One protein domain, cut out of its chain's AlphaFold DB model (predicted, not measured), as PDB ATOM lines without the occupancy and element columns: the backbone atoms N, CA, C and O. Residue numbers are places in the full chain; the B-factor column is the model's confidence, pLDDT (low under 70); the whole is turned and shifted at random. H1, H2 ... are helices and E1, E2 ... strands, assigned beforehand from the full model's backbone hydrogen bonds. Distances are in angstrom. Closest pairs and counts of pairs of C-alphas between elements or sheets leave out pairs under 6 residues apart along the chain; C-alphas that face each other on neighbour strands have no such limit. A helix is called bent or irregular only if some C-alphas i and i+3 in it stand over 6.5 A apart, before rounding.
ATOM      1  N   GLU A 218      20.547 -35.381   2.003       92.00
ATOM      2  CA  GLU A 218      19.223 -35.311   1.403       92.00
ATOM      3  C   GLU A 218      19.324 -35.206  -0.115       92.00
ATOM      4  O   GLU A 218      20.077 -34.394  -0.649       92.00
ATOM      5  N   ILE A 219      18.523 -35.996  -0.820       93.38
ATOM      6  CA  ILE A 219      18.482 -36.018  -2.281       93.38
ATOM      7  C   ILE A 219      17.049 -35.736  -2.718       93.38
ATOM      8  O   ILE A 219      16.144 -36.503  -2.392       93.38
ATOM      9  N   ALA A 220      16.840 -34.651  -3.459       94.75
ATOM     10  CA  ALA A 220      15.577 -34.363  -4.120       94.75
ATOM     11  C   ALA A 220      15.585 -34.983  -5.523       94.75
ATOM     12  O   ALA A 220      16.386 -34.590  -6.369       94.75
ATOM     13  N   VAL A 221      14.696 -35.947  -5.758       94.69
ATOM     14  CA  VAL A 221      14.435 -36.538  -7.071       94.69
ATOM     15  C   VAL A 221      13.283 -35.785  -7.716       94.69
ATOM     16  O   VAL A 221      12.163 -35.821  -7.202       94.69
ATOM     17  N   ILE A 222      13.554 -35.091  -8.816       92.94
ATOM     18  CA  ILE A 222      12.603 -34.174  -9.451       92.94
ATOM     19  C   ILE A 222      12.410 -34.502 -10.932       92.94
ATOM     20  O   ILE A 222      13.316 -35.009 -11.593       92.94
ATOM     21  N   ASP A 223      11.225 -34.205 -11.461       90.25
ATOM     22  CA  ASP A 223      11.029 -34.158 -12.909       90.25
ATOM     23  C   ASP A 223      11.601 -32.827 -13.425       90.25
ATOM     24  O   ASP A 223      11.124 -31.772 -13.002       90.25
ATOM     25  N   PRO A 224      12.610 -32.827 -14.314       89.06
ATOM     26  CA  PRO A 224      13.171 -31.586 -14.839       89.06
ATOM     27  C   PRO A 224      12.177 -30.767 -15.671       89.06
ATOM     28  O   PRO A 224      12.439 -29.596 -15.925       89.06
ATOM     29  N   GLN A 225      11.051 -31.356 -16.092       90.38
ATOM     30  CA  GLN A 225       9.967 -30.643 -16.774       90.38
ATOM     31  C   GLN A 225       9.016 -29.921 -15.804       90.38
ATOM     32  O   GLN A 225       8.229 -29.081 -16.236       90.38
ATOM     33  N   ASP A 226       9.071 -30.225 -14.505       90.56
ATOM     34  CA  ASP A 226       8.308 -29.511 -13.480       90.56
ATOM     35  C   ASP A 226       9.088 -28.262 -13.043       90.56
ATOM     36  O   ASP A 226       9.903 -28.291 -12.117       90.56
ATOM     37  N   GLU A 227       8.863 -27.148 -13.747       89.31
ATOM     38  CA  GLU A 227       9.554 -25.875 -13.498       89.31
ATOM     39  C   GLU A 227       9.353 -25.357 -12.063       89.31
ATOM     40  O   GLU A 227      10.265 -24.755 -11.482       89.31
ATOM     41  N   GLU A 228       8.181 -25.598 -11.467       88.06
ATOM     42  CA  GLU A 228       7.866 -25.163 -10.105       88.06
ATOM     43  C   GLU A 228       8.673 -25.975  -9.085       88.06
ATOM     44  O   GLU A 228       9.363 -25.393  -8.237       88.06
ATOM     45  N   ALA A 229       8.654 -27.307  -9.207       87.88
ATOM     46  CA  ALA A 229       9.431 -28.201  -8.354       87.88
ATOM     47  C   ALA A 229      10.941 -27.994  -8.528       87.88
ATOM     48  O   ALA A 229      11.672 -27.960  -7.535       87.88
ATOM     49  N   MET A 230      11.413 -27.792  -9.761       92.38
ATOM     50  CA  MET A 230      12.815 -27.489 -10.064       92.38
ATOM     51  C   MET A 230      13.251 -26.169  -9.425       92.38
ATOM     52  O   MET A 230      14.298 -26.113  -8.778       92.38
ATOM     53  N   THR A 231      12.440 -25.114  -9.529       90.19
ATOM     54  CA  THR A 231      12.744 -23.814  -8.907       90.19
ATOM     55  C   THR A 231      12.818 -23.930  -7.384       90.19
ATOM     56  O   THR A 231      13.755 -23.412  -6.761       90.19
ATOM     57  N   ALA A 232      11.871 -24.652  -6.780       88.44
ATOM     58  CA  ALA A 232      11.859 -24.924  -5.348       88.44
ATOM     59  C   ALA A 232      13.105 -25.704  -4.903       88.44
ATOM     60  O   ALA A 232      13.790 -25.303  -3.959       88.44
ATOM     61  N   ALA A 233      13.431 -26.780  -5.622       91.19
ATOM     62  CA  ALA A 233      14.579 -27.633  -5.351       91.19
ATOM     63  C   ALA A 233      15.900 -26.866  -5.482       91.19
ATOM     64  O   ALA A 233      16.759 -26.980  -4.612       91.19
ATOM     65  N   CYS A 234      16.049 -26.017  -6.504       91.69
ATOM     66  CA  CYS A 234      17.231 -25.171  -6.678       91.69
ATOM     67  C   CYS A 234      17.448 -24.241  -5.484       91.69
ATOM     68  O   CYS A 234      18.572 -24.102  -4.998       91.69
ATOM     69  N   ARG A 235      16.378 -23.620  -4.976       89.06
ATOM     70  CA  ARG A 235      16.454 -22.765  -3.787       89.06
ATOM     71  C   ARG A 235      16.807 -23.572  -2.536       89.06
ATOM     72  O   ARG A 235      17.676 -23.147  -1.781       89.06
ATOM     73  N   TRP A 236      16.208 -24.748  -2.373       92.50
ATOM     74  CA  TRP A 236      16.508 -25.686  -1.289       92.50
ATOM     75  C   TRP A 236      17.966 -26.166  -1.313       92.50
ATOM     76  O   TRP A 236      18.611 -26.225  -0.267       92.50
ATOM     77  N   LEU A 237      18.529 -26.411  -2.498       91.88
ATOM     78  CA  LEU A 237      19.937 -26.772  -2.670       91.88
ATOM     79  C   LEU A 237      20.885 -25.615  -2.316       91.88
ATOM     80  O   LEU A 237      21.910 -25.850  -1.686       91.88
ATOM     81  N   ARG A 238      20.554 -24.362  -2.668       89.31
ATOM     82  CA  ARG A 238      21.390 -23.186  -2.326       89.31
ATOM     83  C   ARG A 238      21.555 -22.977  -0.825       89.31
ATOM     84  O   ARG A 238      22.559 -22.410  -0.404       89.31
ATOM     85  N   GLU A 239      20.573 -23.393  -0.035       87.38
ATOM     86  CA  GLU A 239      20.612 -23.251   1.421       87.38
ATOM     87  C   GLU A 239      21.615 -24.195   2.089       87.38
ATOM     88  O   GLU A 239      22.171 -23.834   3.124       87.38
ATOM     89  N   ASP A 240      21.857 -25.378   1.518       86.50
ATOM     90  CA  ASP A 240      22.856 -26.325   2.023       86.50
ATOM     91  C   ASP A 240      23.426 -27.201   0.889       86.50
ATOM     92  O   ASP A 240      23.117 -28.391   0.800       86.50
ATOM     93  N   PRO A 241      24.292 -26.647   0.019       86.06
ATOM     94  CA  PRO A 241      24.851 -27.385  -1.117       86.06
ATOM     95  C   PRO A 241      25.819 -28.500  -0.694       86.06
ATOM     96  O   PRO A 241      26.246 -29.298  -1.521       86.06
ATOM     97  N   THR A 242      26.194 -28.547   0.588       84.56
ATOM     98  CA  THR A 242      27.086 -29.571   1.142       84.56
ATOM     99  C   THR A 242      26.351 -30.855   1.521       84.56
ATOM    100  O   THR A 242      26.906 -31.942   1.354       84.56
ATOM    101  N   HIS A 243      25.100 -30.754   1.980       87.62
ATOM    102  CA  HIS A 243      24.317 -31.903   2.458       87.62
ATOM    103  C   HIS A 243      23.070 -32.176   1.617       87.62
ATOM    104  O   HIS A 243      22.348 -33.127   1.904       87.62
ATOM    105  N   ARG A 244      22.826 -31.377   0.576       92.25
ATOM    106  CA  ARG A 244      21.690 -31.532  -0.329       92.25
ATOM    107  C   ARG A 244      22.153 -31.773  -1.749       92.25
ATOM    108  O   ARG A 244      23.213 -31.308  -2.163       92.25
ATOM    109  N   GLU A 245      21.331 -32.484  -2.500       93.81
ATOM    110  CA  GLU A 245      21.573 -32.759  -3.904       93.81
ATOM    111  C   GLU A 245      20.258 -32.852  -4.674       93.81
ATOM    112  O   GLU A 245      19.238 -33.272  -4.128       93.81
ATOM    113  N   ILE A 246      20.278 -32.462  -5.947       94.50
ATOM    114  CA  ILE A 246      19.135 -32.586  -6.850       94.50
ATOM    115  C   ILE A 246      19.500 -33.579  -7.945       94.50
ATOM    116  O   ILE A 246      20.544 -33.436  -8.587       94.50
ATOM    117  N   SER A 247      18.621 -34.546  -8.183       93.62
ATOM    118  CA  SER A 247      18.751 -35.504  -9.273       93.62
ATOM    119  C   SER A 247      17.417 -35.715  -9.988       93.62
ATOM    120  O   SER A 247      16.361 -35.464  -9.415       93.62
ATOM    121  N   ASP A 248      17.440 -36.169 -11.238       92.25
ATOM    122  CA  ASP A 248      16.243 -36.706 -11.888       92.25
ATOM    123  C   ASP A 248      16.164 -38.231 -11.751       92.25
ATOM    124  O   ASP A 248      17.064 -38.895 -11.235       92.25
ATOM    125  N   ILE A 249      15.071 -38.822 -12.239       89.56
ATOM    126  CA  ILE A 249      14.864 -40.277 -12.186       89.56
ATOM    127  C   ILE A 249      15.911 -41.080 -12.982       89.56
ATOM    128  O   ILE A 249      16.035 -42.290 -12.793       89.56
ATOM    129  N   ASN A 250      16.655 -40.416 -13.870       89.81
ATOM    130  CA  ASN A 250      17.707 -40.988 -14.702       89.81
ATOM    131  C   ASN A 250      19.111 -40.662 -14.166       89.81
ATOM    132  O   ASN A 250      20.088 -40.898 -14.871       89.81
ATOM    133  N   TYR A 251      19.216 -40.178 -12.926       90.44
ATOM    134  CA  TYR A 251      20.461 -39.862 -12.224       90.44
ATOM    135  C   TYR A 251      21.226 -38.640 -12.740       90.44
ATOM    136  O   TYR A 251      22.334 -38.400 -12.264       90.44
ATOM    137  N   HIS A 252      20.675 -37.820 -13.643       90.56
ATOM    138  CA  HIS A 252      21.339 -36.551 -13.958       90.56
ATOM    139  C   HIS A 252      21.304 -35.661 -12.724       90.56
ATOM    140  O   HIS A 252      20.279 -35.571 -12.047       90.56
ATOM    141  N   ARG A 253      22.430 -35.022 -12.419       91.56
ATOM    142  CA  ARG A 253      22.555 -34.106 -11.288       91.56
ATOM    143  C   ARG A 253      22.358 -32.682 -11.760       91.56
ATOM    144  O   ARG A 253      22.793 -32.314 -12.851       91.56
ATOM    145  N   TYR A 254      21.730 -31.879 -10.913       91.25
ATOM    146  CA  TYR A 254      21.410 -30.494 -11.229       91.25
ATOM    147  C   TYR A 254      22.116 -29.544 -10.269       91.25
ATOM    148  O   TYR A 254      22.192 -29.759  -9.058       91.25
ATOM    149  N   SER A 255      22.648 -28.469 -10.839       90.00
ATOM    150  CA  SER A 255      23.257 -27.366 -10.103       90.00
ATOM    151  C   SER A 255      22.195 -26.521  -9.381       90.00
ATOM    152  O   SER A 255      21.013 -26.579  -9.725       90.00
ATOM    153  N   PRO A 256      22.588 -25.625  -8.455       90.00
ATOM    154  CA  PRO A 256      21.654 -24.702  -7.798       90.00
ATOM    155  C   PRO A 256      20.978 -23.684  -8.736       90.00
ATOM    156  O   PRO A 256      20.213 -22.834  -8.274       90.00
ATOM    157  N   ASN A 257      21.295 -23.712 -10.032       88.12
ATOM    158  CA  ASN A 257      20.659 -22.910 -11.074       88.12
ATOM    159  C   ASN A 257      19.715 -23.735 -11.963       88.12
ATOM    160  O   ASN A 257      19.203 -23.194 -12.935       88.12
ATOM    161  N   GLY A 258      19.516 -25.021 -11.665       87.31
ATOM    162  CA  GLY A 258      18.647 -25.914 -12.437       87.31
ATOM    163  C   GLY A 258      19.283 -26.446 -13.717       87.31
ATOM    164  O   GLY A 258      18.647 -27.191 -14.451       87.31
ATOM    165  N   ASN A 259      20.548 -26.106 -13.983       89.56
ATOM    166  CA  ASN A 259      21.282 -26.650 -15.121       89.56
ATOM    167  C   ASN A 259      21.860 -28.025 -14.765       89.56
ATOM    168  O   ASN A 259      22.398 -28.151 -13.652       89.56
ATOM    169  N   PRO A 260      21.825 -29.005 -15.686       87.62
ATOM    170  CA  PRO A 260      22.571 -30.249 -15.542       87.62
ATOM    171  C   PRO A 260      24.053 -29.965 -15.284       87.62
ATOM    172  O   PRO A 260      24.611 -29.008 -15.826       87.62
ATOM    173  N   VAL A 261      24.697 -30.778 -14.452       85.38
ATOM    174  CA  VAL A 261      26.143 -30.685 -14.224       85.38
ATOM    175  C   VAL A 261      26.872 -31.088 -15.515       85.38
ATOM    176  O   VAL A 261      26.732 -32.211 -15.997       85.38
ATOM    177  N   GLU A 262      27.613 -30.151 -16.115       76.94
ATOM    178  CA  GLU A 262      28.295 -30.370 -17.397       76.94
ATOM    179  C   GLU A 262      29.334 -31.498 -17.319       76.94
ATOM    180  O   GLU A 262      30.117 -31.584 -16.372       76.94
ATOM    181  N   GLY A 263      29.371 -32.342 -18.355       70.19
ATOM    182  CA  GLY A 263      30.352 -33.425 -18.488       70.19
ATOM    183  C   GLY A 263      30.075 -34.667 -17.633       70.19
ATOM    184  O   GLY A 263      30.860 -35.613 -17.680       70.19
ATOM    185  N   GLU A 264      28.973 -34.698 -16.880       76.88
ATOM    186  CA  GLU A 264      28.577 -35.851 -16.073       76.88
ATOM    187  C   GLU A 264      27.548 -36.704 -16.836       76.88
ATOM    188  O   GLU A 264      26.371 -36.361 -16.940       76.88
ATOM    189  N   GLU A 265      27.989 -37.827 -17.408       83.38
ATOM    190  CA  GLU A 265      27.070 -38.818 -17.982       83.38
ATOM    191  C   GLU A 265      26.226 -39.473 -16.874       83.38
ATOM    192  O   GLU A 265      26.725 -39.718 -15.774       83.38
ATOM    193  N   ALA A 266      24.970 -39.825 -17.172       79.25
ATOM    194  CA  ALA A 266      24.029 -40.423 -16.213       79.25
ATOM    195  C   ALA A 266      24.603 -41.630 -15.446       79.25
ATOM    196  O   ALA A 266      24.375 -41.787 -14.248       79.25
ATOM    197  N   GLU A 267      25.386 -42.473 -16.121       82.69
ATOM    198  CA  GLU A 267      26.015 -43.646 -15.509       82.69
ATOM    199  C   GLU A 267      27.131 -43.257 -14.522       82.69
ATOM    200  O   GLU A 267      27.244 -43.843 -13.443       82.69
ATOM    201  N   SER A 268      27.912 -42.221 -14.850       85.12
ATOM    202  CA  SER A 268      28.936 -41.656 -13.961       85.12
ATOM    203  C   SER A 268      28.294 -41.005 -12.731       85.12
ATOM    204  O   SER A 268      28.699 -41.272 -11.594       85.12
ATOM    205  N   ALA A 269      27.230 -40.222 -12.944       83.25
ATOM    206  CA  ALA A 269      26.466 -39.586 -11.876       83.25
ATOM    207  C   ALA A 269      25.848 -40.624 -10.933       83.25
ATOM    208  O   ALA A 269      25.977 -40.524  -9.710       83.25
ATOM    209  N   ARG A 270      25.258 -41.687 -11.494       87.31
ATOM    210  CA  ARG A 270      24.716 -42.817 -10.734       87.31
ATOM    211  C   ARG A 270      25.781 -43.494  -9.879       87.31
ATOM    212  O   ARG A 270      25.529 -43.771  -8.709       87.31
ATOM    213  N   GLN A 271      26.962 -43.760 -10.436       85.88
ATOM    214  CA  GLN A 271      28.046 -44.411  -9.702       85.88
ATOM    215  C   GLN A 271      28.576 -43.524  -8.566       85.88
ATOM    216  O   GLN A 271      28.824 -44.021  -7.465       85.88
ATOM    217  N   THR A 272      28.686 -42.217  -8.803       85.69
ATOM    218  CA  THR A 272      29.072 -41.228  -7.786       85.69
ATOM    219  C   THR A 272      28.041 -41.169  -6.660       85.69
ATOM    220  O   THR A 272      28.392 -41.253  -5.481       85.69
ATOM    221  N   LEU A 273      26.754 -41.100  -7.016       86.00
ATOM    222  CA  LEU A 273      25.654 -41.076  -6.059       86.00
ATOM    223  C   LEU A 273      25.597 -42.369  -5.237       86.00
ATOM    224  O   LEU A 273      25.461 -42.313  -4.016       86.00
ATOM    225  N   ARG A 274      25.785 -43.526  -5.879       87.50
ATOM    226  CA  ARG A 274      25.879 -44.835  -5.221       87.50
ATOM    227  C   ARG A 274      27.014 -44.869  -4.203       87.50
ATOM    228  O   ARG A 274      26.769 -45.197  -3.051       87.50
ATOM    229  N   GLN A 275      28.237 -44.498  -4.587       85.88
ATOM    230  CA  GLN A 275      29.385 -44.487  -3.667       85.88
ATOM    231  C   GLN A 275      29.130 -43.593  -2.448       85.88
ATOM    232  O   GLN A 275      29.396 -43.993  -1.313       85.88
ATOM    233  N   LYS A 276      28.557 -42.409  -2.681       85.56
ATOM    234  CA  LYS A 276      28.204 -41.455  -1.630       85.56
ATOM    235  C   LYS A 276      27.150 -42.030  -0.683       85.56
ATOM    236  O   LYS A 276      27.389 -42.081   0.522       85.56
ATOM    237  N   ILE A 277      26.028 -42.521  -1.210       84.31
ATOM    238  CA  ILE A 277      24.944 -43.118  -0.417       84.31
ATOM    239  C   ILE A 277      25.448 -44.334   0.365       84.31
ATOM    240  O   ILE A 277      25.210 -44.409   1.566       84.31
ATOM    241  N   SER A 278      26.193 -45.244  -0.268       82.38
ATOM    242  CA  SER A 278      26.774 -46.410   0.405       82.38
ATOM    243  C   SER A 278      27.685 -46.014   1.570       82.38
ATOM    244  O   SER A 278      27.618 -46.647   2.621       82.38
ATOM    245  N   SER A 279      28.500 -44.963   1.416       83.25
ATOM    246  CA  SER A 279      29.371 -44.480   2.497       83.25
ATOM    247  C   SER A 279      28.594 -43.866   3.666       83.25
ATOM    248  O   SER A 279      28.965 -44.054   4.820       83.25
ATOM    249  N   LEU A 280      27.495 -43.167   3.376       82.88
ATOM    250  CA  LEU A 280      26.693 -42.474   4.383       82.88
ATOM    251  C   LEU A 280      25.789 -43.434   5.154       82.88
ATOM    252  O   LEU A 280      25.701 -43.352   6.375       82.88
ATOM    253  N   LEU A 281      25.152 -44.376   4.455       78.31
ATOM    254  CA  LEU A 281      24.195 -45.298   5.061       78.31
ATOM    255  C   LEU A 281      24.823 -46.278   6.067       78.31
ATOM    256  O   LEU A 281      24.084 -46.928   6.805       78.31
ATOM    257  N   ALA A 282      26.154 -46.386   6.126       74.56
ATOM    258  CA  ALA A 282      26.840 -47.188   7.136       74.56
ATOM    259  C   ALA A 282      26.599 -46.667   8.566       74.56
ATOM    260  O   ALA A 282      26.510 -47.458   9.500       74.56
ATOM    261  N   GLU A 283      26.463 -45.348   8.741       72.56
ATOM    262  CA  GLU A 283      26.426 -44.719  10.073       72.56
ATOM    263  C   GLU A 283      25.387 -43.595  10.193       72.56
ATOM    264  O   GLU A 283      25.146 -43.085  11.288       72.56
ATOM    265  N   GLN A 284      24.788 -43.160   9.081       80.06
ATOM    266  CA  GLN A 284      24.032 -41.913   9.027       80.06
ATOM    267  C   GLN A 284      22.742 -42.045   8.220       80.06
ATOM    268  O   GLN A 284      22.681 -42.744   7.209       80.06
ATOM    269  N   GLN A 285      21.704 -41.314   8.644       82.06
ATOM    270  CA  GLN A 285      20.434 -41.297   7.927       82.06
ATOM    271  C   GLN A 285      20.519 -40.473   6.639       82.06
ATOM    272  O   GLN A 285      20.922 -39.304   6.657       82.06
ATOM    273  N   VAL A 286      20.075 -41.074   5.535       84.75
ATOM    274  CA  VAL A 286      19.952 -40.453   4.213       84.75
ATOM    275  C   VAL A 286      18.480 -40.394   3.827       84.75
ATOM    276  O   VAL A 286      17.746 -41.373   3.973       84.75
ATOM    277  N   ARG A 287      18.046 -39.251   3.298       90.06
ATOM    278  CA  ARG A 287      16.689 -39.060   2.784       90.06
ATOM    279  C   ARG A 287      16.690 -38.914   1.268       90.06
ATOM    280  O   ARG A 287      17.411 -38.080   0.730       90.06
ATOM    281  N   ILE A 288      15.824 -39.668   0.599       91.56
ATOM    282  CA  ILE A 288      15.494 -39.505  -0.819       91.56
ATOM    283  C   ILE A 288      14.045 -39.015  -0.916       91.56
ATOM    284  O   ILE A 288      13.107 -39.726  -0.552       91.56
ATOM    285  N   LEU A 289      13.869 -37.787  -1.390       92.19
ATOM    286  CA  LEU A 289      12.586 -37.109  -1.528       92.19
ATOM    287  C   LEU A 289      12.191 -37.036  -3.004       92.19
ATOM    288  O   LEU A 289      12.839 -36.342  -3.776       92.19
ATOM    289  N   PHE A 290      11.104 -37.691  -3.391       89.94
ATOM    290  CA  PHE A 290      10.515 -37.562  -4.723       89.94
ATOM    291  C   PHE A 290       9.554 -36.371  -4.733       89.94
ATOM    292  O   PHE A 290       8.483 -36.419  -4.119       89.94
ATOM    293  N   VAL A 291       9.961 -35.292  -5.398       87.12
ATOM    294  CA  VAL A 291       9.240 -34.013  -5.421       87.12
ATOM    295  C   VAL A 291       8.275 -33.981  -6.604       87.12
ATOM    296  O   VAL A 291       8.632 -34.384  -7.708       87.12
ATOM    297  N   GLY A 292       7.050 -33.500  -6.380       72.44
ATOM    298  CA  GLY A 292       6.049 -33.329  -7.447       72.44
ATOM    299  C   GLY A 292       5.276 -34.605  -7.808       72.44
ATOM    300  O   GLY A 292       4.314 -34.561  -8.575       72.44
ATOM    301  N   GLU A 293       5.615 -35.745  -7.199       68.88
ATOM    302  CA  GLU A 293       4.810 -36.968  -7.263       68.88
ATOM    303  C   GLU A 293       3.483 -36.771  -6.522       68.88
ATOM    304  O   GLU A 293       3.425 -36.723  -5.296       68.88
ATOM    305  N   THR A 294       2.396 -36.646  -7.283       61.09
ATOM    306  CA  THR A 294       1.033 -36.505  -6.742       61.09
ATOM    307  C   THR A 294       0.338 -37.849  -6.537       61.09
ATOM    308  O   THR A 294      -0.725 -37.909  -5.912       61.09
ATOM    309  N   GLN A 295       0.915 -38.937  -7.054       60.44
ATOM    310  CA  GLN A 295       0.368 -40.275  -6.904       60.44
ATOM    311  C   GLN A 295       0.937 -40.933  -5.647       60.44
ATOM    312  O   GLN A 295       2.142 -41.072  -5.485       60.44
ATOM    313  N   SER A 296       0.055 -41.369  -4.747       66.12
ATOM    314  CA  SER A 296       0.457 -42.090  -3.533       66.12
ATOM    315  C   SER A 296       1.285 -43.347  -3.848       66.12
ATOM    316  O   SER A 296       1.074 -43.989  -4.882       66.12
ATOM    317  N   PHE A 297       2.099 -43.811  -2.890       69.25
ATOM    318  CA  PHE A 297       2.767 -45.122  -2.962       69.25
ATOM    319  C   PHE A 297       1.797 -46.313  -3.092       69.25
ATOM    320  O   PHE A 297       2.225 -47.454  -3.257       69.25
ATOM    321  N   SER A 298       0.480 -46.108  -3.022       69.88
ATOM    322  CA  SER A 298      -0.495 -47.144  -3.370       69.88
ATOM    323  C   SER A 298      -0.480 -47.479  -4.870       69.88
ATOM    324  O   SER A 298      -0.793 -48.622  -5.213       69.88
ATOM    325  N   SER A 299      -0.048 -46.554  -5.741       78.56
ATOM    326  CA  SER A 299       0.106 -46.777  -7.187       78.56
ATOM    327  C   SER A 299       1.276 -47.732  -7.485       78.56
ATOM    328  O   SER A 299       2.414 -47.442  -7.101       78.56
ATOM    329  N   PRO A 300       1.047 -48.872  -8.172       79.56
ATOM    330  CA  PRO A 300       2.120 -49.780  -8.580       79.56
ATOM    331  C   PRO A 300       3.182 -49.105  -9.455       79.56
ATOM    332  O   PRO A 300       4.364 -49.414  -9.322       79.56
ATOM    333  N   GLU A 301       2.774 -48.162 -10.306       81.44
ATOM    334  CA  GLU A 301       3.664 -47.445 -11.223       81.44
ATOM    335  C   GLU A 301       4.641 -46.545 -10.461       81.44
ATOM    336  O   GLU A 301       5.851 -46.632 -10.682       81.44
ATOM    337  N   THR A 302       4.143 -45.762  -9.497       80.12
ATOM    338  CA  THR A 302       4.964 -44.925  -8.607       80.12
ATOM    339  C   THR A 302       5.957 -45.778  -7.821       80.12
ATOM    340  O   THR A 302       7.153 -45.488  -7.811       80.12
ATOM    341  N   ARG A 303       5.512 -46.901  -7.236       83.56
ATOM    342  CA  ARG A 303       6.411 -47.823  -6.515       83.56
ATOM    343  C   ARG A 303       7.497 -48.403  -7.413       83.56
ATOM    344  O   ARG A 303       8.654 -48.463  -7.007       83.56
ATOM    345  N   GLN A 304       7.148 -48.812  -8.631       85.25
ATOM    346  CA  GLN A 304       8.113 -49.361  -9.581       85.25
ATOM    347  C   GLN A 304       9.106 -48.295 -10.060       85.25
ATOM    348  O   GLN A 304      10.277 -48.599 -10.277       85.25
ATOM    349  N   ARG A 305       8.658 -47.050 -10.246       84.62
ATOM    350  CA  ARG A 305       9.517 -45.922 -10.625       84.62
ATOM    351  C   ARG A 305      10.535 -45.613  -9.528       84.62
ATOM    352  O   ARG A 305      11.725 -45.540  -9.804       84.62
ATOM    353  N   ILE A 306      10.078 -45.550  -8.284       86.44
ATOM    354  CA  ILE A 306      10.918 -45.299  -7.109       86.44
ATOM    355  C   ILE A 306      11.883 -46.466  -6.861       86.44
ATOM    356  O   ILE A 306      13.079 -46.256  -6.674       86.44
ATOM    357  N   GLY A 307      11.401 -47.706  -6.966       85.19
ATOM    358  CA  GLY A 307      12.247 -48.896  -6.888       85.19
ATOM    359  C   GLY A 307      13.336 -48.928  -7.966       85.19
ATOM    360  O   GLY A 307      14.464 -49.318  -7.674       85.19
ATOM    361  N   ARG A 308      13.046 -48.478  -9.197       88.31
ATOM    362  CA  ARG A 308      14.044 -48.361 -10.280       88.31
ATOM    363  C   ARG A 308      15.144 -47.340  -9.985       88.31
ATOM    364  O   ARG A 308      16.251 -47.513 -10.485       88.31
ATOM    365  N   PHE A 309      14.841 -46.314  -9.194       89.69
ATOM    366  CA  PHE A 309      15.816 -45.315  -8.765       89.69
ATOM    367  C   PHE A 309      16.666 -45.798  -7.582       89.69
ATOM    368  O   PHE A 309      17.873 -45.605  -7.551       89.69
ATOM    369  N   ILE A 310      16.052 -46.450  -6.593       88.56
ATOM    370  CA  ILE A 310      16.749 -46.802  -5.347       88.56
ATOM    371  C   ILE A 310      17.626 -48.045  -5.509       88.56
ATOM    372  O   ILE A 310      18.750 -48.071  -5.014       88.56
ATOM    373  N   ASN A 311      17.131 -49.085  -6.187       86.88
ATOM    374  CA  ASN A 311      17.825 -50.376  -6.254       86.88
ATOM    375  C   ASN A 311      19.245 -50.298  -6.842       86.88
ATOM    376  O   ASN A 311      20.128 -50.977  -6.331       86.88
ATOM    377  N   PRO A 312      19.523 -49.468  -7.864       87.19
ATOM    378  CA  PRO A 312      20.891 -49.298  -8.354       87.19
ATOM    379  C   PRO A 312      21.820 -48.543  -7.391       87.19
ATOM    380  O   PRO A 312      23.037 -48.621  -7.546       87.19
ATOM    381  N   LEU A 313      21.266 -47.804  -6.422       83.50
ATOM    382  CA  LEU A 313      22.015 -46.980  -5.468       83.50
ATOM    383  C   LEU A 313      22.359 -47.720  -4.174       83.50
ATOM    384  O   LEU A 313      23.328 -47.352  -3.513       83.50
ATOM    385  N   VAL A 314      21.594 -48.750  -3.808       78.88
ATOM    386  CA  VAL A 314      21.782 -49.492  -2.557       78.88
ATOM    387  C   VAL A 314      22.166 -50.928  -2.865       78.88
ATOM    388  O   VAL A 314      21.411 -51.675  -3.476       78.88
ATOM    389  N   THR A 315      23.367 -51.308  -2.443       64.81
ATOM    390  CA  THR A 315      23.969 -52.611  -2.749       64.81
ATOM    391  C   THR A 315      23.792 -53.641  -1.655       64.81
ATOM    392  O   THR A 315      23.845 -54.832  -1.942       64.81
ATOM    393  N   ASP A 316      23.585 -53.182  -0.421       62.22
ATOM    394  CA  ASP A 316      23.624 -54.014   0.772       62.22
ATOM    395  C   ASP A 316      22.351 -53.846   1.601       62.22
ATOM    396  O   ASP A 316      21.965 -52.747   2.005       62.22
ATOM    397  N   VAL A 317      21.719 -54.986   1.874       54.91
ATOM    398  CA  VAL A 317      20.450 -55.150   2.604       54.91
ATOM    399  C   VAL A 317      20.495 -54.548   4.015       54.91
ATOM    400  O   VAL A 317      19.471 -54.123   4.545       54.91
ATOM    401  N   VAL A 318      21.688 -54.481   4.615       50.53
ATOM    402  CA  VAL A 318      21.920 -54.103   6.021       50.53
ATOM    403  C   VAL A 318      21.557 -52.638   6.312       50.53
ATOM    404  O   VAL A 318      21.245 -52.286   7.444       50.53
ATOM    405  N   ASN A 319      21.505 -51.791   5.286       61.34
ATOM    406  CA  ASN A 319      21.529 -50.340   5.454       61.34
ATOM    407  C   ASN A 319      20.201 -49.629   5.135       61.34
ATOM    408  O   ASN A 319      20.122 -48.400   5.159       61.34
ATOM    409  N   VAL A 320      19.131 -50.383   4.861       66.38
ATOM    410  CA  VAL A 320      17.812 -49.815   4.517       66.38
ATOM    411  C   VAL A 320      17.173 -49.077   5.702       66.38
ATOM    412  O   VAL A 320      16.420 -48.134   5.491       66.38
ATOM    413  N   ALA A 321      17.528 -49.424   6.945       67.44
ATOM    414  CA  ALA A 321      17.043 -48.737   8.149       67.44
ATOM    415  C   ALA A 321      17.507 -47.271   8.251       67.44
ATOM    416  O   ALA A 321      16.848 -46.452   8.892       67.44
ATOM    417  N   HIS A 322      18.623 -46.928   7.605       77.25
ATOM    418  CA  HIS A 322      19.134 -45.559   7.534       77.25
ATOM    419  C   HIS A 322      18.655 -44.810   6.286       77.25
ATOM    420  O   HIS A 322      18.973 -43.635   6.118       77.25
ATOM    421  N   LEU A 323      17.880 -45.463   5.417       81.00
ATOM    422  CA  LEU A 323      17.348 -44.867   4.204       81.00
ATOM    423  C   LEU A 323      15.871 -44.516   4.385       81.00
ATOM    424  O   LEU A 323      15.016 -45.393   4.481       81.00
ATOM    425  N   GLN A 324      15.553 -43.224   4.351       85.94
ATOM    426  CA  GLN A 324      14.172 -42.762   4.273       85.94
ATOM    427  C   GLN A 324      13.819 -42.389   2.835       85.94
ATOM    428  O   GLN A 324      14.517 -41.603   2.195       85.94
ATOM    429  N   VAL A 325      12.691 -42.901   2.347       85.56
ATOM    430  CA  VAL A 325      12.138 -42.545   1.036       85.56
ATOM    431  C   VAL A 325      10.794 -41.872   1.243       85.56
ATOM    432  O   VAL A 325       9.930 -42.415   1.926       85.56
ATOM    433  N   ALA A 326      10.611 -40.696   0.654       84.81
ATOM    434  CA  ALA A 326       9.410 -39.893   0.836       84.81
ATOM    435  C   ALA A 326       8.879 -39.346  -0.493       84.81
ATOM    436  O   ALA A 326       9.653 -39.062  -1.404       84.81
ATOM    437  N   LEU A 327       7.560 -39.174  -0.578       78.31
ATOM    438  CA  LEU A 327       6.902 -38.312  -1.560       78.31
ATOM    439  C   LEU A 327       6.552 -37.000  -0.876       78.31
ATOM    440  O   LEU A 327       6.064 -37.000   0.259       78.31
ATOM    441  N   GLY A 328       6.763 -35.890  -1.564       81.75
ATOM    442  CA  GLY A 328       6.406 -34.604  -1.000       81.75
ATOM    443  C   GLY A 328       6.636 -33.436  -1.933       81.75
ATOM    444  O   GLY A 328       6.773 -33.575  -3.152       81.75
ATOM    445  N   LYS A 329       6.677 -32.252  -1.330       85.38
ATOM    446  CA  LYS A 329       6.879 -30.982  -2.015       85.38
ATOM    447  C   LYS A 329       7.882 -30.130  -1.264       85.38
ATOM    448  O   LYS A 329       7.911 -30.112  -0.036       85.38
ATOM    449  N   ILE A 330       8.677 -29.391  -2.024       82.31
ATOM    450  CA  ILE A 330       9.507 -28.321  -1.489       82.31
ATOM    451  C   ILE A 330       8.697 -27.038  -1.656       82.31
ATOM    452  O   ILE A 330       8.386 -26.630  -2.772       82.31
ATOM    453  N   ILE A 331       8.303 -26.439  -0.542       80.88
ATOM    454  CA  ILE A 331       7.510 -25.219  -0.490       80.88
ATOM    455  C   ILE A 331       8.469 -24.049  -0.307       80.88
ATOM    456  O   ILE A 331       9.346 -24.062   0.559       80.88
ATOM    457  N   TYR A 332       8.299 -23.016  -1.124       74.00
ATOM    458  CA  TYR A 332       9.008 -21.760  -0.952       74.00
ATOM    459  C   TYR A 332       8.053 -20.585  -1.160       74.00
ATOM    460  O   TYR A 332       7.272 -20.554  -2.107       74.00
ATOM    461  N   GLY A 333       8.115 -19.605  -0.259       68.62
ATOM    462  CA  GLY A 333       7.363 -18.357  -0.361       68.62
ATOM    463  C   GLY A 333       8.290 -17.158  -0.535       68.62
ATOM    464  O   GLY A 333       9.394 -17.128   0.007       68.62
ATOM    465  N   ASN A 334       7.835 -16.117  -1.237       56.41
ATOM    466  CA  ASN A 334       8.577 -14.849  -1.331       56.41
ATOM    467  C   ASN A 334       8.742 -14.155   0.032       56.41
ATOM    468  O   ASN A 334       9.675 -13.380   0.217       56.41
ATOM    469  N   SER A 335       7.860 -14.453   0.987       54.94
ATOM    470  CA  SER A 335       7.892 -13.941   2.358       54.94
ATOM    471  C   SER A 335       8.606 -14.863   3.354       54.94
ATOM    472  O   SER A 335       8.746 -14.485   4.514       54.94
ATOM    473  N   GLN A 336       9.033 -16.063   2.941       55.19
ATOM    474  CA  GLN A 336       9.757 -16.995   3.805       55.19
ATOM    475  C   GLN A 336      11.263 -16.938   3.495       55.19
ATOM    476  O   GLN A 336      11.657 -17.033   2.327       55.19
ATOM    477  N   PRO A 337      12.129 -16.790   4.516       65.56
ATOM    478  CA  PRO A 337      13.575 -16.751   4.312       65.56
ATOM    479  C   PRO A 337      14.160 -18.122   3.937       65.56
ATOM    480  O   PRO A 337      15.283 -18.172   3.438       65.56
ATOM    481  N   HIS A 338      13.411 -19.212   4.151       73.94
ATOM    482  CA  HIS A 338      13.870 -20.587   3.956       73.94
ATOM    483  C   HIS A 338      12.831 -21.454   3.242       73.94
ATOM    484  O   HIS A 338      11.631 -21.197   3.338       73.94
ATOM    485  N   THR A 339      13.312 -22.480   2.544       78.75
ATOM    486  CA  THR A 339      12.498 -23.551   1.965       78.75
ATOM    487  C   THR A 339      12.003 -24.518   3.040       78.75
ATOM    488  O   THR A 339      12.734 -24.876   3.965       78.75
ATOM    489  N   GLU A 340      10.750 -24.948   2.913       80.69
ATOM    490  CA  GLU A 340      10.106 -25.937   3.778       80.69
ATOM    491  C   GLU A 340       9.877 -27.231   2.987       80.69
ATOM    492  O   GLU A 340       9.473 -27.194   1.827       80.69
ATOM    493  N   VAL A 341      10.132 -28.389   3.596       78.69
ATOM    494  CA  VAL A 341       9.856 -29.694   2.976       78.69
ATOM    495  C   VAL A 341       8.574 -30.256   3.579       78.69
ATOM    496  O   VAL A 341       8.558 -30.650   4.744       78.69
ATOM    497  N   ALA A 342       7.512 -30.319   2.781       75.88
ATOM    498  CA  ALA A 342       6.266 -30.980   3.145       75.88
ATOM    499  C   ALA A 342       6.304 -32.435   2.667       75.88
ATOM    500  O   ALA A 342       6.402 -32.696   1.469       75.88
ATOM    501  N   ILE A 343       6.244 -33.384   3.603       74.12
ATOM    502  CA  ILE A 343       6.191 -34.817   3.298       74.12
ATOM    503  C   ILE A 343       4.727 -35.243   3.269       74.12
ATOM    504  O   ILE A 343       4.047 -35.188   4.292       74.12
ATOM    505  N   ASP A 344       4.263 -35.682   2.103       68.00
ATOM    506  CA  ASP A 344       2.908 -36.199   1.924       68.00
ATOM    507  C   ASP A 344       2.838 -37.674   2.338       68.00
ATOM    508  O   ASP A 344       1.871 -38.110   2.965       68.00
ATOM    509  N   TYR A 345       3.883 -38.446   2.017       69.88
ATOM    510  CA  TYR A 345       3.973 -39.862   2.357       69.88
ATOM    511  C   TYR A 345       5.419 -40.292   2.604       69.88
ATOM    512  O   TYR A 345       6.316 -39.917   1.853       69.88
ATOM    513  N   THR A 346       5.628 -41.184   3.571       76.81
ATOM    514  CA  THR A 346       6.883 -41.935   3.733       76.81
ATOM    515  C   THR A 346       6.669 -43.364   3.244       76.81
ATOM    516  O   THR A 346       5.675 -44.000   3.599       76.81
ATOM    517  N   ALA A 347       7.571 -43.868   2.404       76.25
ATOM    518  CA  ALA A 347       7.487 -45.214   1.859       76.25
ATOM    519  C   ALA A 347       7.984 -46.236   2.886       76.25
ATOM    520  O   ALA A 347       9.149 -46.163   3.283       76.25
ATOM    521  N   PRO A 348       7.168 -47.238   3.255       74.06
ATOM    522  CA  PRO A 348       7.697 -48.421   3.906       74.06
ATOM    523  C   PRO A 348       8.591 -49.164   2.907       74.06
ATOM    524  O   PRO A 348       8.161 -49.498   1.799       74.06
ATOM    525  N   LEU A 349       9.843 -49.395   3.287       79.62
ATOM    526  CA  LEU A 349      10.804 -50.157   2.497       79.62
ATOM    527  C   LEU A 349      10.914 -51.565   3.072       79.62
ATOM    528  O   LEU A 349      10.991 -51.748   4.284       79.62
ATOM    529  N   ALA A 350      10.947 -52.559   2.198       78.62
ATOM    530  CA  ALA A 350      11.303 -53.921   2.558       78.62
ATOM    531  C   ALA A 350      12.330 -54.462   1.586       78.62
ATOM    532  O   ALA A 350      12.449 -53.985   0.463       78.62
ATOM    533  N   VAL A 351      13.064 -55.476   2.019       76.62
ATOM    534  CA  VAL A 351      14.050 -56.139   1.176       76.62
ATOM    535  C   VAL A 351      13.475 -57.475   0.734       76.62
ATOM    536  O   VAL A 351      12.976 -58.246   1.553       76.62
ATOM    537  N   SER A 352      13.473 -57.714  -0.575       76.06
ATOM    538  CA  SER A 352      13.037 -58.975  -1.161       76.06
ATOM    539  C   SER A 352      14.031 -60.095  -0.860       76.06
ATOM    540  O   SER A 352      15.168 -59.848  -0.450       76.06
ATOM    541  N   ALA A 353      13.616 -61.339  -1.103       67.75
ATOM    542  CA  ALA A 353      14.485 -62.507  -0.951       67.75
ATOM    543  C   ALA A 353      15.729 -62.440  -1.862       67.75
ATOM    544  O   ALA A 353      16.768 -63.004  -1.541       67.75
ATOM    545  N   GLU A 354      15.632 -61.714  -2.977       71.75
ATOM    546  CA  GLU A 354      16.705 -61.462  -3.940       71.75
ATOM    547  C   GLU A 354      17.586 -60.253  -3.566       71.75
ATOM    548  O   GLU A 354      18.453 -59.864  -4.345       71.75
ATOM    549  N   GLY A 355      17.363 -59.637  -2.398       68.06
ATOM    550  CA  GLY A 355      18.129 -58.487  -1.913       68.06
ATOM    551  C   GLY A 355      17.705 -57.137  -2.502       68.06
ATOM    552  O   GLY A 355      18.332 -56.125  -2.203       68.06
ATOM    553  N   ALA A 356      16.640 -57.090  -3.310       78.00
ATOM    554  CA  ALA A 356      16.137 -55.848  -3.887       78.00
ATOM    555  C   ALA A 356      15.245 -55.092  -2.893       78.00
ATOM    556  O   ALA A 356      14.376 -55.672  -2.242       78.00
ATOM    557  N   ILE A 357      15.398 -53.775  -2.825       80.19
ATOM    558  CA  ILE A 357      14.513 -52.891  -2.076       80.19
ATOM    559  C   ILE A 357      13.180 -52.771  -2.815       80.19
ATOM    560  O   ILE A 357      13.083 -52.291  -3.950       80.19
ATOM    561  N   GLN A 358      12.129 -53.195  -2.129       80.19
ATOM    562  CA  GLN A 358      10.743 -53.054  -2.522       80.19
ATOM    563  C   GLN A 358      10.098 -51.935  -1.714       80.19
ATOM    564  O   GLN A 358      10.026 -51.980  -0.485       80.19
ATOM    565  N   VAL A 359       9.571 -50.944  -2.427       79.94
ATOM    566  CA  VAL A 359       8.626 -49.997  -1.841       79.94
ATOM    567  C   VAL A 359       7.332 -50.759  -1.593       79.94
ATOM    568  O   VAL A 359       6.763 -51.327  -2.527       79.94
ATOM    569  N   GLN A 360       6.874 -50.808  -0.348       74.88
ATOM    570  CA  GLN A 360       5.628 -51.476  -0.004       74.88
ATOM    571  C   GLN A 360       4.420 -50.572  -0.303       74.88
ATOM    572  O   GLN A 360       4.527 -49.342  -0.273       74.88
TER     573      GLN A 360
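What this domain is: This is residues 218 to 360 of the 556 residues of an uncharacterized protein of Candidatus Fukatsuia symbiotica (UniProt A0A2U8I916). A strongly twisted sheet of five strands makes the core, with H1 packed on one face and H2 and H3 over the other, three layers in all. At one end E5 runs on into a small hairpin, E6 and E7, next to H3 and the short H4; the turn between E4 and E5 lies at the other end. The printed part has 143 residues with four named helices and seven named strands, in the order E1 H1 E2 H2 E3 H3 H4 E4 E5 E6 E7, and its class is mixed, helices and strands. The large sheet is mixed, in the order E2 E1 E3 E4 E5. The whole is compact, with a radius of gyration of the C-alphas of 14.6 A, and spans 48 by 34 by 28 A.

How they stand to each other: E1, residues 218 to 221, is parallel to E2, residues 244 to 247, with N 245 and O 218 within hydrogen-bond range at 2.9 A. On its other side E1 is parallel to E3, residues 286 to 291, with N 219 and O 287 at 2.8 A. H1, residues 227 to 239, is on the sheet at a height of 7.3 A; its closest C-alphas to E2 are Leu 237 and Arg 244, 5.6 A. E1, H1, E2 form a strand-helix-strand unit, two parallel neighbours with a helix between, its crossover right-handed. H2, residues 266 to 281, is on the sheet at a height of 9.8 A; E2, H2, E3 form a split unit, E1 lying between the strands, also right-handed. H3, residues 300 to 310, at a height of 10.6 A, is over E3 and E4, residues 323 to 331. H4, residues 317 to 322, is irregular, with C-alphas 318 and 321 7.6 A apart; E3, H3 H4, E4 form another right-handed unit. H2, with residue 281 alone, only just touches H4, with 3 pairs of C-alphas within 8 A, the closest Leu 281 and His 322 at 5.6 A. E3 and E4 are parallel, with N 288 and O 324 at 2.8 A. E4 bends by 70 degrees at residue 327 and forms an antiparallel hairpin with E5, residues 340 to 346, with N 329 and O 342 at 2.8 A. E6, residues 349 to 351, and E7, residues 357 to 359, form an antiparallel hairpin, with N 358 and O 350 at 2.7 A. The closest C-alphas of H3 and E7 are Arg 303 and Val 359, 5.6 A. Every O i to N i+4 pair is within range in H1, H2 and H3; H4 has 0 of 2, and 1 of 3 O i to N i+3 pairs.

Where its parts are: E1 begins at C-alpha 218 (19.223, -35.311, 1.403). H1 measures 18.8 A, H2 21.8 A, E3 15.8 A, H3 15.3 A, E4 22.5 A and E5 16.3 A. E7 ends at C-alpha 359 (8.626, -49.997, -1.841).

The domain as a whole: The C-alphas of Ser 335 and Ala 353, 49.1 A apart, are the two farthest apart. The printed part has no cut; the link from E2 to H2 is long. Mean pLDDT of the printed part is 81.4, with residues 293 to 298, 315 to 321 and 333 to 337 among those under 70.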